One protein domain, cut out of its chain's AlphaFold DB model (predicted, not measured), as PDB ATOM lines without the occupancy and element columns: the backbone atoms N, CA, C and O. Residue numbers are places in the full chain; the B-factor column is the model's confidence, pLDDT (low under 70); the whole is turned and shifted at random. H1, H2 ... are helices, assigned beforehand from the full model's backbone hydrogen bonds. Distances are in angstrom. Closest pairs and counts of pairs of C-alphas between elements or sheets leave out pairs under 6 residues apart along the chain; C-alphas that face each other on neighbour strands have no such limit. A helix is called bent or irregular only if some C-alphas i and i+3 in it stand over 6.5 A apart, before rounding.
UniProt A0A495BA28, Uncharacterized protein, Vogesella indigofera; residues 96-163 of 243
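What this domain is: This is residues 96 to 163 of the 243 residues of an uncharacterized protein of Vogesella indigofera (UniProt A0A495BA28). A long straight helix, H1, has a small helical head packed on its second half, while its first twelve residues, 96 to 107, stick out as a bare arm. In the head, the short helices H2 and H3 and the longer H4 fold back beside the far half of H1, with H4 running roughly along it, and a tail of residues 155 to 163 crosses the far end of the head. The printed part has 68 residues with four named helices, in the order H1, H2, H3, H4, and no named strand; its class is all helix. The whole is loose, with a radius of gyration of the C-alphas of 14.2 A, and the C-alphas span 51 by 21 by 16 A, the arm making much of the length.

How they stand to each other: The printed part begins with H1, residues 96 to 123, of which residues 96 to 107 stand free. A tight link of 5 residues joins it to H2, residues 129 to 135. H1 and H2 are close but not clearly touching, and their closest C-alphas, those of Phe 118 and Ala 132, are 6.6 A apart. They run opposite ways at a steep tilt of 35.0 degrees, only just past shallow. After a tight link of 2 residues comes H3, residues 138 to 141, the hub, which touches the three other helices. With its residues 111 to 115 alone H1 touches H3, and the closest C-alphas, those of Ala 115 and Val 139, are 5.0 A apart. H2 and H3 touch only at the corner, and only just, with 3 pairs of C-alphas within 8 A; the closest are those of Arg 133 and Phe 140, 7.9 A apart. A tight link of 1 residue leads to H4, residues 143 to 154. H3 and H4 also only just touch, and only at the corner, with 3 pairs of C-alphas within 8 A; the closest are those of Phe 140 and Arg 146, 5.2 A apart. Residues 145 to 148 of H4 touch residues 115 to 119 of H1, and the closest C-alphas, those of Ala 115 and Phe 145, are 5.9 A apart. H1 and H4 run the same way at a shallow tilt of 25 degrees. H2 and H4 are close but not clearly touching, with the C-alphas of Phe 129 and Tyr 149 closest at 7.8 A, and run opposite ways at a steep tilt of 39 degrees. In H2 and H4 every O i to N i+4 pair is within hydrogen-bond range, and in H1 20 of 24 are. H3 is too short for such a pair, and its one O i to N i+3 pair is within range.

Where its parts are: H1 begins at C-alpha 96, at (123.596, 118.203, 95.224), and ends at C-alpha 123, at (135.340, 147.559, 121.941), 41.4 A away. It is neither bent nor irregular, but only just: C-alphas 101 and 104 are 6.0 A apart. H2, from Phe 129 to Phe 135, measures 9.8 A from first to last C-alpha, and H3, from Asp 138 to Leu 141, measures 5.4 A. H4 runs from Pro 143 to Ser 154, 16.3 A, and ends at C-alpha 154, at (142.018, 157.903, 111.859).

The domain as a whole: The C-alphas of His 96 and Lys 163 are the two farthest apart, at 51.2 A. Without residues 96 to 107, the body has 56 residues and spans 32 by 20 by 17 A, with a radius of gyration of 10.5 A. The printed part has no cut, and no link between named helices is long. The mean pLDDT of the printed part is 90.0, and residues 161 to 163 are under 70.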
ATOM      1  N   HIS A  96     122.151 118.061  95.016       83.25
ATOM      2  CA  HIS A  96     123.596 118.203  95.224       83.25
ATOM      3  C   HIS A  96     124.146 119.576  94.785       83.25
ATOM      4  O   HIS A  96     124.870 120.233  95.536       83.25
ATOM      5  N   ALA A  97     123.757 120.042  93.593       82.31
ATOM      6  CA  ALA A  97     124.202 121.323  93.048       82.31
ATOM      7  C   ALA A  97     123.790 122.528  93.918       82.31
ATOM      8  O   ALA A  97     124.540 123.499  94.025       82.31
ATOM      9  N   GLU A  98     122.624 122.468  94.565       84.56
ATOM     10  CA  GLU A  98     122.175 123.498  95.506       84.56
ATOM     11  C   GLU A  98     122.852 123.343  96.867       84.56
ATOM     12  O   GLU A  98     123.306 124.336  97.438       84.56
ATOM     13  N   ALA A  99     123.011 122.109  97.354       85.62
ATOM     14  CA  ALA A  99     123.706 121.823  98.606       85.62
ATOM     15  C   ALA A  99     125.141 122.381  98.599       85.62
ATOM     16  O   ALA A  99     125.601 122.967  99.579       85.62
ATOM     17  N   MET A 100     125.826 122.309  97.457       81.31
ATOM     18  CA  MET A 100     127.166 122.877  97.287       81.31
ATOM     19  C   MET A 100     127.227 124.391  97.488       81.31
ATOM     20  O   MET A 100     128.224 124.901  98.000       81.31
ATOM     21  N   LYS A 101     126.164 125.128  97.145       84.12
ATOM     22  CA  LYS A 101     126.123 126.588  97.322       84.12
ATOM     23  C   LYS A 101     126.068 126.991  98.795       84.12
ATOM     24  O   LYS A 101     126.384 128.136  99.118       84.12
ATOM     25  N   PHE A 102     125.714 126.079  99.704       85.31
ATOM     26  CA  PHE A 102     125.673 126.372 101.137       85.31
ATOM     27  C   PHE A 102     127.057 126.534 101.748       85.31
ATOM     28  O   PHE A 102     127.198 127.322 102.674       85.31
ATOM     29  N   ILE A 103     128.083 125.855 101.232       82.25
ATOM     30  CA  ILE A 103     129.444 125.953 101.772       82.25
ATOM     31  C   ILE A 103     129.997 127.386 101.647       82.25
ATOM     32  O   ILE A 103     130.326 127.979 102.680       82.25
ATOM     33  N   PRO A 104     130.071 128.006 100.449       81.38
ATOM     34  CA  PRO A 104     130.554 129.381 100.329       81.38
ATOM     35  C   PRO A 104     129.621 130.391 101.018       81.38
ATOM     36  O   PRO A 104     130.104 131.371 101.588       81.38
ATOM     37  N   ARG A 105     128.301 130.144 101.047       87.94
ATOM     38  CA  ARG A 105     127.346 130.979 101.802       87.94
ATOM     39  C   ARG A 105     127.609 130.933 103.306       87.94
ATOM     40  O   ARG A 105     127.675 131.983 103.937       87.94
ATOM     41  N   PHE A 106     127.819 129.742 103.862       88.38
ATOM     42  CA  PHE A 106     128.185 129.552 105.261       88.38
ATOM     43  C   PHE A 106     129.504 130.255 105.577       88.38
ATOM     44  O   PHE A 106     129.586 130.965 106.573       88.38
ATOM     45  N   GLN A 107     130.524 130.106 104.725       84.12
ATOM     46  CA  GLN A 107     131.815 130.770 104.920       84.12
ATOM     47  C   GLN A 107     131.666 132.294 104.960       84.12
ATOM     48  O   GLN A 107     132.186 132.927 105.880       84.12
ATOM     49  N   SER A 108     130.922 132.868 104.010       88.00
ATOM     50  CA  SER A 108     130.641 134.306 103.962       88.00
ATOM     51  C   SER A 108     129.894 134.778 105.214       88.00
ATOM     52  O   SER A 108     130.357 135.691 105.899       88.00
ATOM     53  N   TRP A 109     128.802 134.097 105.577       92.88
ATOM     54  CA  TRP A 109     128.034 134.385 106.789       92.88
ATOM     55  C   TRP A 109     128.896 134.292 108.054       92.88
ATOM     56  O   TRP A 109     128.896 135.202 108.881       92.88
ATOM     57  N   HIS A 110     129.693 133.232 108.188       88.94
ATOM     58  CA  HIS A 110     130.544 133.011 109.352       88.94
ATOM     59  C   HIS A 110     131.612 134.099 109.487       88.94
ATOM     60  O   HIS A 110     131.900 134.547 110.596       88.94
ATOM     61  N   THR A 111     132.187 134.557 108.371       90.12
ATOM     62  CA  THR A 111     133.140 135.673 108.371       90.12
ATOM     63  C   THR A 111     132.476 136.984 108.800       90.12
ATOM     64  O   THR A 111     133.081 137.715 109.581       90.12
ATOM     65  N   ILE A 112     131.227 137.250 108.399       93.06
ATOM     66  CA  ILE A 112     130.457 138.416 108.875       93.06
ATOM     67  C   ILE A 112     130.208 138.332 110.387       93.06
ATOM     68  O   ILE A 112     130.494 139.286 111.110       93.06
ATOM     69  N   VAL A 113     129.738 137.184 110.882       91.81
ATOM     70  CA  VAL A 113     129.478 136.975 112.319       91.81
ATOM     71  C   VAL A 113     130.760 137.104 113.145       91.81
ATOM     72  O   VAL A 113     130.755 137.705 114.218       91.81
ATOM     73  N   LEU A 114     131.883 136.568 112.659       92.00
ATOM     74  CA  LEU A 114     133.173 136.731 113.331       92.00
ATOM     75  C   LEU A 114     133.649 138.180 113.336       92.00
ATOM     76  O   LEU A 114     134.177 138.625 114.348       92.00
ATOM     77  N   ALA A 115     133.452 138.914 112.242       95.88
ATOM     78  CA  ALA A 115     133.810 140.323 112.173       95.88
ATOM     79  C   ALA A 115     133.031 141.147 113.217       95.88
ATOM     80  O   ALA A 115     133.629 141.943 113.937       95.88
ATOM     81  N   GLN A 116     131.731 140.875 113.382       95.38
ATOM     82  CA  GLN A 116     130.908 141.483 114.437       95.38
ATOM     83  C   GLN A 116     131.403 141.115 115.843       95.38
ATOM     84  O   GLN A 116     131.527 141.987 116.700       95.38
ATOM     85  N   GLN A 117     131.737 139.843 116.087       95.50
ATOM     86  CA  GLN A 117     132.278 139.430 117.383       95.50
ATOM     87  C   GLN A 117     133.616 140.113 117.677       95.50
ATOM     88  O   GLN A 117     133.825 140.597 118.784       95.50
ATOM     89  N   PHE A 118     134.524 140.172 116.701       96.31
ATOM     90  CA  PHE A 118     135.819 140.831 116.870       96.31
ATOM     91  C   PHE A 118     135.648 142.313 117.174       96.31
ATOM     92  O   PHE A 118     136.330 142.828 118.051       96.31
ATOM     93  N   GLU A 119     134.713 142.992 116.510       96.50
ATOM     94  CA  GLU A 119     134.390 144.381 116.822       96.50
ATOM     95  C   GLU A 119     133.963 144.546 118.289       96.50
ATOM     96  O   GLU A 119     134.488 145.420 118.978       96.50
ATOM     97  N   LEU A 120     133.075 143.680 118.793       96.50
ATOM     98  CA  LEU A 120     132.632 143.701 120.192       96.50
ATOM     99  C   LEU A 120     133.781 143.431 121.174       96.50
ATOM    100  O   LEU A 120     133.941 144.176 122.138       96.50
ATOM    101  N   GLU A 121     134.608 142.415 120.922       95.88
ATOM    102  CA  GLU A 121     135.758 142.087 121.778       95.88
ATOM    103  C   GLU A 121     136.807 143.203 121.793       95.88
ATOM    104  O   GLU A 121     137.431 143.474 122.822       95.88
ATOM    105  N   ILE A 122     136.997 143.874 120.655       95.25
ATOM    106  CA  ILE A 122     137.896 145.019 120.545       95.25
ATOM    107  C   ILE A 122     137.328 146.215 121.316       95.25
ATOM    108  O   ILE A 122     138.058 146.844 122.083       95.25
ATOM    109  N   LYS A 123     136.028 146.507 121.172       94.31
ATOM    110  CA  LYS A 123     135.340 147.559 121.941       94.31
ATOM    111  C   LYS A 123     135.384 147.288 123.447       94.31
ATOM    112  O   LYS A 123     135.540 148.224 124.227       94.31
ATOM    113  N   ALA A 124     135.306 146.021 123.852       94.12
ATOM    114  CA  ALA A 124     135.437 145.589 125.242       94.12
ATOM    115  C   ALA A 124     136.887 145.611 125.769       94.12
ATOM    116  O   ALA A 124     137.106 145.457 126.968       94.12
ATOM    117  N   GLY A 125     137.889 145.797 124.900       91.62
ATOM    118  CA  GLY A 125     139.308 145.783 125.273       91.62
ATOM    119  C   GLY A 125     139.886 144.384 125.532       91.62
ATOM    120  O   GLY A 125     140.999 144.266 126.052       91.62
ATOM    121  N   ASN A 126     139.165 143.325 125.161       92.56
ATOM    122  CA  ASN A 126     139.599 141.933 125.308       92.56
ATOM    123  C   ASN A 126     140.524 141.481 124.170       92.56
ATOM    124  O   ASN A 126     141.316 140.553 124.348       92.56
ATOM    125  N   MET A 127     140.425 142.130 123.009       91.94
ATOM    126  CA  MET A 127     141.127 141.775 121.778       91.94
ATOM    127  C   MET A 127     141.722 143.020 121.104       91.94
ATOM    128  O   MET A 127     141.189 144.121 121.229       91.94
ATOM    129  N   THR A 128     142.823 142.855 120.363       93.56
ATOM    130  CA  THR A 128     143.366 143.888 119.459       93.56
ATOM    131  C   THR A 128     143.143 143.560 117.982       93.56
ATOM    132  O   THR A 128     142.857 142.417 117.623       93.56
ATOM    133  N   PHE A 129     143.322 144.542 117.092       93.81
ATOM    134  CA  PHE A 129     143.261 144.301 115.644       93.81
ATOM    135  C   PHE A 129     144.345 143.320 115.166       93.81
ATOM    136  O   PHE A 129     144.119 142.536 114.246       93.81
ATOM    137  N   GLU A 130     145.511 143.311 115.806       90.88
ATOM    138  CA  GLU A 130     146.595 142.368 115.542       90.88
ATOM    139  C   GLU A 130     146.208 140.942 115.940       90.88
ATOM    140  O   GLU A 130     146.520 140.001 115.208       90.88
ATOM    141  N   ASP A 131     145.509 140.776 117.065       90.44
ATOM    142  CA  ASP A 131     144.969 139.478 117.473       90.44
ATOM    143  C   ASP A 131     143.924 139.001 116.461       90.44
ATOM    144  O   ASP A 131     144.039 137.891 115.940       90.44
ATOM    145  N   ALA A 132     142.978 139.868 116.085       92.12
ATOM    146  CA  ALA A 132     141.993 139.581 115.043       92.12
ATOM    147  C   ALA A 132     142.661 139.145 113.726       92.12
ATOM    148  O   ALA A 132     142.280 138.129 113.144       92.12
ATOM    149  N   ARG A 133     143.718 139.845 113.288       91.06
ATOM    150  CA  ARG A 133     144.475 139.517 112.066       91.06
ATOM    151  C   ARG A 133     145.159 138.151 112.140       91.06
ATOM    152  O   ARG A 133     145.218 137.462 111.121       91.06
ATOM    153  N   LYS A 134     145.663 137.756 113.316       87.12
ATOM    154  CA  LYS A 134     146.242 136.420 113.548       87.12
ATOM    155  C   LYS A 134     145.182 135.323 113.502       87.12
ATOM    156  O   LYS A 134     145.454 134.262 112.951       87.12
ATOM    157  N   PHE A 135     143.994 135.572 114.058       86.44
ATOM    158  CA  PHE A 135     142.897 134.602 114.051       86.44
ATOM    159  C   PHE A 135     142.275 134.439 112.662       86.44
ATOM    160  O   PHE A 135     142.126 133.318 112.179       86.44
ATOM    161  N   ARG A 136     141.907 135.547 112.009       87.31
ATOM    162  CA  ARG A 136     141.308 135.539 110.671       87.31
ATOM    163  C   ARG A 136     141.511 136.871 109.959       87.31
ATOM    164  O   ARG A 136     140.977 137.892 110.365       87.31
ATOM    165  N   LYS A 137     142.261 136.865 108.856       91.12
ATOM    166  CA  LYS A 137     142.548 138.075 108.063       91.12
ATOM    167  C   LYS A 137     141.390 138.536 107.169       91.12
ATOM    168  O   LYS A 137     141.322 139.704 106.810       91.12
ATOM    169  N   ASP A 138     140.502 137.623 106.798       88.88
ATOM    170  CA  ASP A 138     139.351 137.854 105.918       88.88
ATOM    171  C   ASP A 138     138.280 138.755 106.549       88.88
ATOM    172  O   ASP A 138     137.569 139.442 105.824       88.88
ATOM    173  N   VAL A 139     138.215 138.849 107.880       93.00
ATOM    174  CA  VAL A 139     137.311 139.788 108.577       93.00
ATOM    175  C   VAL A 139     137.568 141.253 108.203       93.00
ATOM    176  O   VAL A 139     136.635 142.044 108.181       93.00
ATOM    177  N   PHE A 140     138.796 141.617 107.808       95.06
ATOM    178  CA  PHE A 140     139.146 142.968 107.329       95.06
ATOM    179  C   PHE A 140     138.616 143.276 105.917       95.06
ATOM    180  O   PHE A 140     138.731 144.403 105.426       95.06
ATOM    181  N   LEU A 141     138.060 142.273 105.233       94.00
ATOM    182  CA  LEU A 141     137.345 142.450 103.971       94.00
ATOM    183  C   LEU A 141     135.850 142.715 104.194       94.00
ATOM    184  O   LEU A 141     135.184 143.165 103.266       94.00
ATOM    185  N   VAL A 142     135.325 142.464 105.399       95.31
ATOM    186  CA  VAL A 142     133.926 142.753 105.734       95.31
ATOM    187  C   VAL A 142     133.752 144.272 105.844       95.31
ATOM    188  O   VAL A 142     134.448 144.882 106.659       95.31
ATOM    189  N   PRO A 143     132.836 144.897 105.073       96.88
ATOM    190  CA  PRO A 143     132.721 146.355 105.014       96.88
ATOM    191  C   PRO A 143     132.555 147.025 106.380       96.88
ATOM    192  O   PRO A 143     133.272 147.974 106.672       96.88
ATOM    193  N   SER A 144     131.686 146.495 107.247       95.69
ATOM    194  CA  SER A 144     131.443 147.072 108.577       95.69
ATOM    195  C   SER A 144     132.700 147.082 109.451       95.69
ATOM    196  O   SER A 144     133.047 148.105 110.034       95.69
ATOM    197  N   PHE A 145     133.432 145.967 109.488       97.25
ATOM    198  CA  PHE A 145     134.648 145.845 110.288       97.25
ATOM    199  C   PHE A 145     135.811 146.647 109.701       97.25
ATOM    200  O   PHE A 145     136.614 147.206 110.447       97.25
ATOM    201  N   ARG A 146     135.886 146.751 108.367       97.31
ATOM    202  CA  ARG A 146     136.841 147.632 107.689       97.31
ATOM    203  C   ARG A 146     136.604 149.092 108.068       97.31
ATOM    204  O   ARG A 146     137.552 149.746 108.489       97.31
ATOM    205  N   SER A 147     135.364 149.574 107.975       96.88
ATOM    206  CA  SER A 147     135.021 150.947 108.359       96.88
ATOM    207  C   SER A 147     135.334 151.217 109.831       96.88
ATOM    208  O   SER A 147     135.923 152.245 110.146       96.88
ATOM    209  N   TYR A 148     135.033 150.265 110.721       97.06
ATOM    210  CA  TYR A 148     135.398 150.365 112.136       97.06
ATOM    211  C   TYR A 148     136.919 150.463 112.353       97.06
ATOM    212  O   TYR A 148     137.393 151.308 113.111       97.06
ATOM    213  N   TYR A 149     137.704 149.629 111.665       96.38
ATOM    214  CA  TYR A 149     139.166 149.685 111.723       96.38
ATOM    215  C   TYR A 149     139.715 151.034 111.238       96.38
ATOM    216  O   TYR A 149     140.566 151.624 111.904       96.38
ATOM    217  N   GLU A 150     139.221 151.531 110.102       96.31
ATOM    218  CA  GLU A 150     139.618 152.823 109.531       96.31
ATOM    219  C   GLU A 150     139.270 153.983 110.476       96.31
ATOM    220  O   GLU A 150     140.110 154.847 110.720       96.31
ATOM    221  N   GLU A 151     138.086 153.964 111.092       96.69
ATOM    222  CA  GLU A 151     137.675 154.958 112.089       96.69
ATOM    223  C   GLU A 151     138.599 154.956 113.318       96.69
ATOM    224  O   GLU A 151     139.076 156.011 113.757       96.69
ATOM    225  N   CYS A 152     138.900 153.779 113.880       94.25
ATOM    226  CA  CYS A 152     139.835 153.648 115.000       94.25
ATOM    227  C   CYS A 152     141.237 154.151 114.642       94.25
ATOM    228  O   CYS A 152     141.898 154.782 115.475       94.25
ATOM    229  N   PHE A 153     141.681 153.886 113.414       92.56
ATOM    230  CA  PHE A 153     142.976 154.320 112.913       92.56
ATOM    231  C   PHE A 153     143.039 155.845 112.781       92.56
ATOM    232  O   PHE A 153     143.914 156.476 113.376       92.56
ATOM    233  N   SER A 154     142.073 156.453 112.088       93.88
ATOM    234  CA  SER A 154     142.018 157.903 111.859       93.88
ATOM    235  C   SER A 154     141.785 158.709 113.137       93.88
ATOM    236  O   SER A 154     142.324 159.803 113.283       93.88
ATOM    237  N   SER A 155     141.022 158.175 114.092       94.06
ATOM    238  CA  SER A 155     140.772 158.837 115.382       94.06
ATOM    239  C   SER A 155     141.910 158.679 116.398       94.06
ATOM    240  O   SER A 155     141.846 159.256 117.485       94.06
ATOM    241  N   GLY A 156     142.928 157.863 116.100       89.94
ATOM    242  CA  GLY A 156     144.000 157.533 117.043       89.94
ATOM    243  C   GLY A 156     143.546 156.680 118.237       89.94
ATOM    244  O   GLY A 156     144.325 156.460 119.167       89.94
ATOM    245  N   LYS A 157     142.309 156.161 118.220       91.38
ATOM    246  CA  LYS A 157     141.737 155.284 119.257       91.38
ATOM    247  C   LYS A 157     142.076 153.809 119.028       91.38
ATOM    248  O   LYS A 157     141.314 152.925 119.412       91.38
ATOM    249  N   MET A 158     143.217 153.528 118.402       89.50
ATOM    250  CA  MET A 158     143.656 152.157 118.171       89.50
ATOM    251  C   MET A 158     143.803 151.415 119.514       89.50
ATOM    252  O   MET A 158     144.535 151.892 120.393       89.50
ATOM    253  N   PRO A 159     143.141 150.254 119.687       86.94
ATOM    254  CA  PRO A 159     143.294 149.402 120.856       86.94
ATOM    255  C   PRO A 159     144.771 149.085 121.044       86.94
ATOM    256  O   PRO A 159     145.411 148.461 120.196       86.94
ATOM    257  N   LYS A 160     145.344 149.551 122.152       78.81
ATOM    258  CA  LYS A 160     146.746 149.274 122.446       78.81
ATOM    259  C   LYS A 160     146.845 147.820 122.877       78.81
ATOM    260  O   LYS A 160     146.170 147.412 123.819       78.81
ATOM    261  N   GLY A 161     147.728 147.061 122.229       69.56
ATOM    262  CA  GLY A 161     148.146 145.757 122.738       69.56
ATOM    263  C   GLY A 161     148.495 145.858 124.217       69.56
ATOM    264  O   GLY A 161     149.029 146.884 124.659       69.56
ATOM    265  N   LYS A 162     148.188 144.804 124.987       64.69
ATOM    266  CA  LYS A 162     148.641 144.703 126.378       64.69
ATOM    267  C   LYS A 162     150.123 145.047 126.379       64.69
ATOM    268  O   LYS A 162     150.907 144.348 125.737       64.69
ATOM    269  N   LYS A 163     150.496 146.157 127.035       56.22
ATOM    270  CA  LYS A 163     151.902 146.546 127.153       56.22
ATOM    271  C   LYS A 163     152.610 145.319 127.704       56.22
ATOM    272  O   LYS A 163     152.307 144.902 128.824       56.22
TER     273      LYS A 163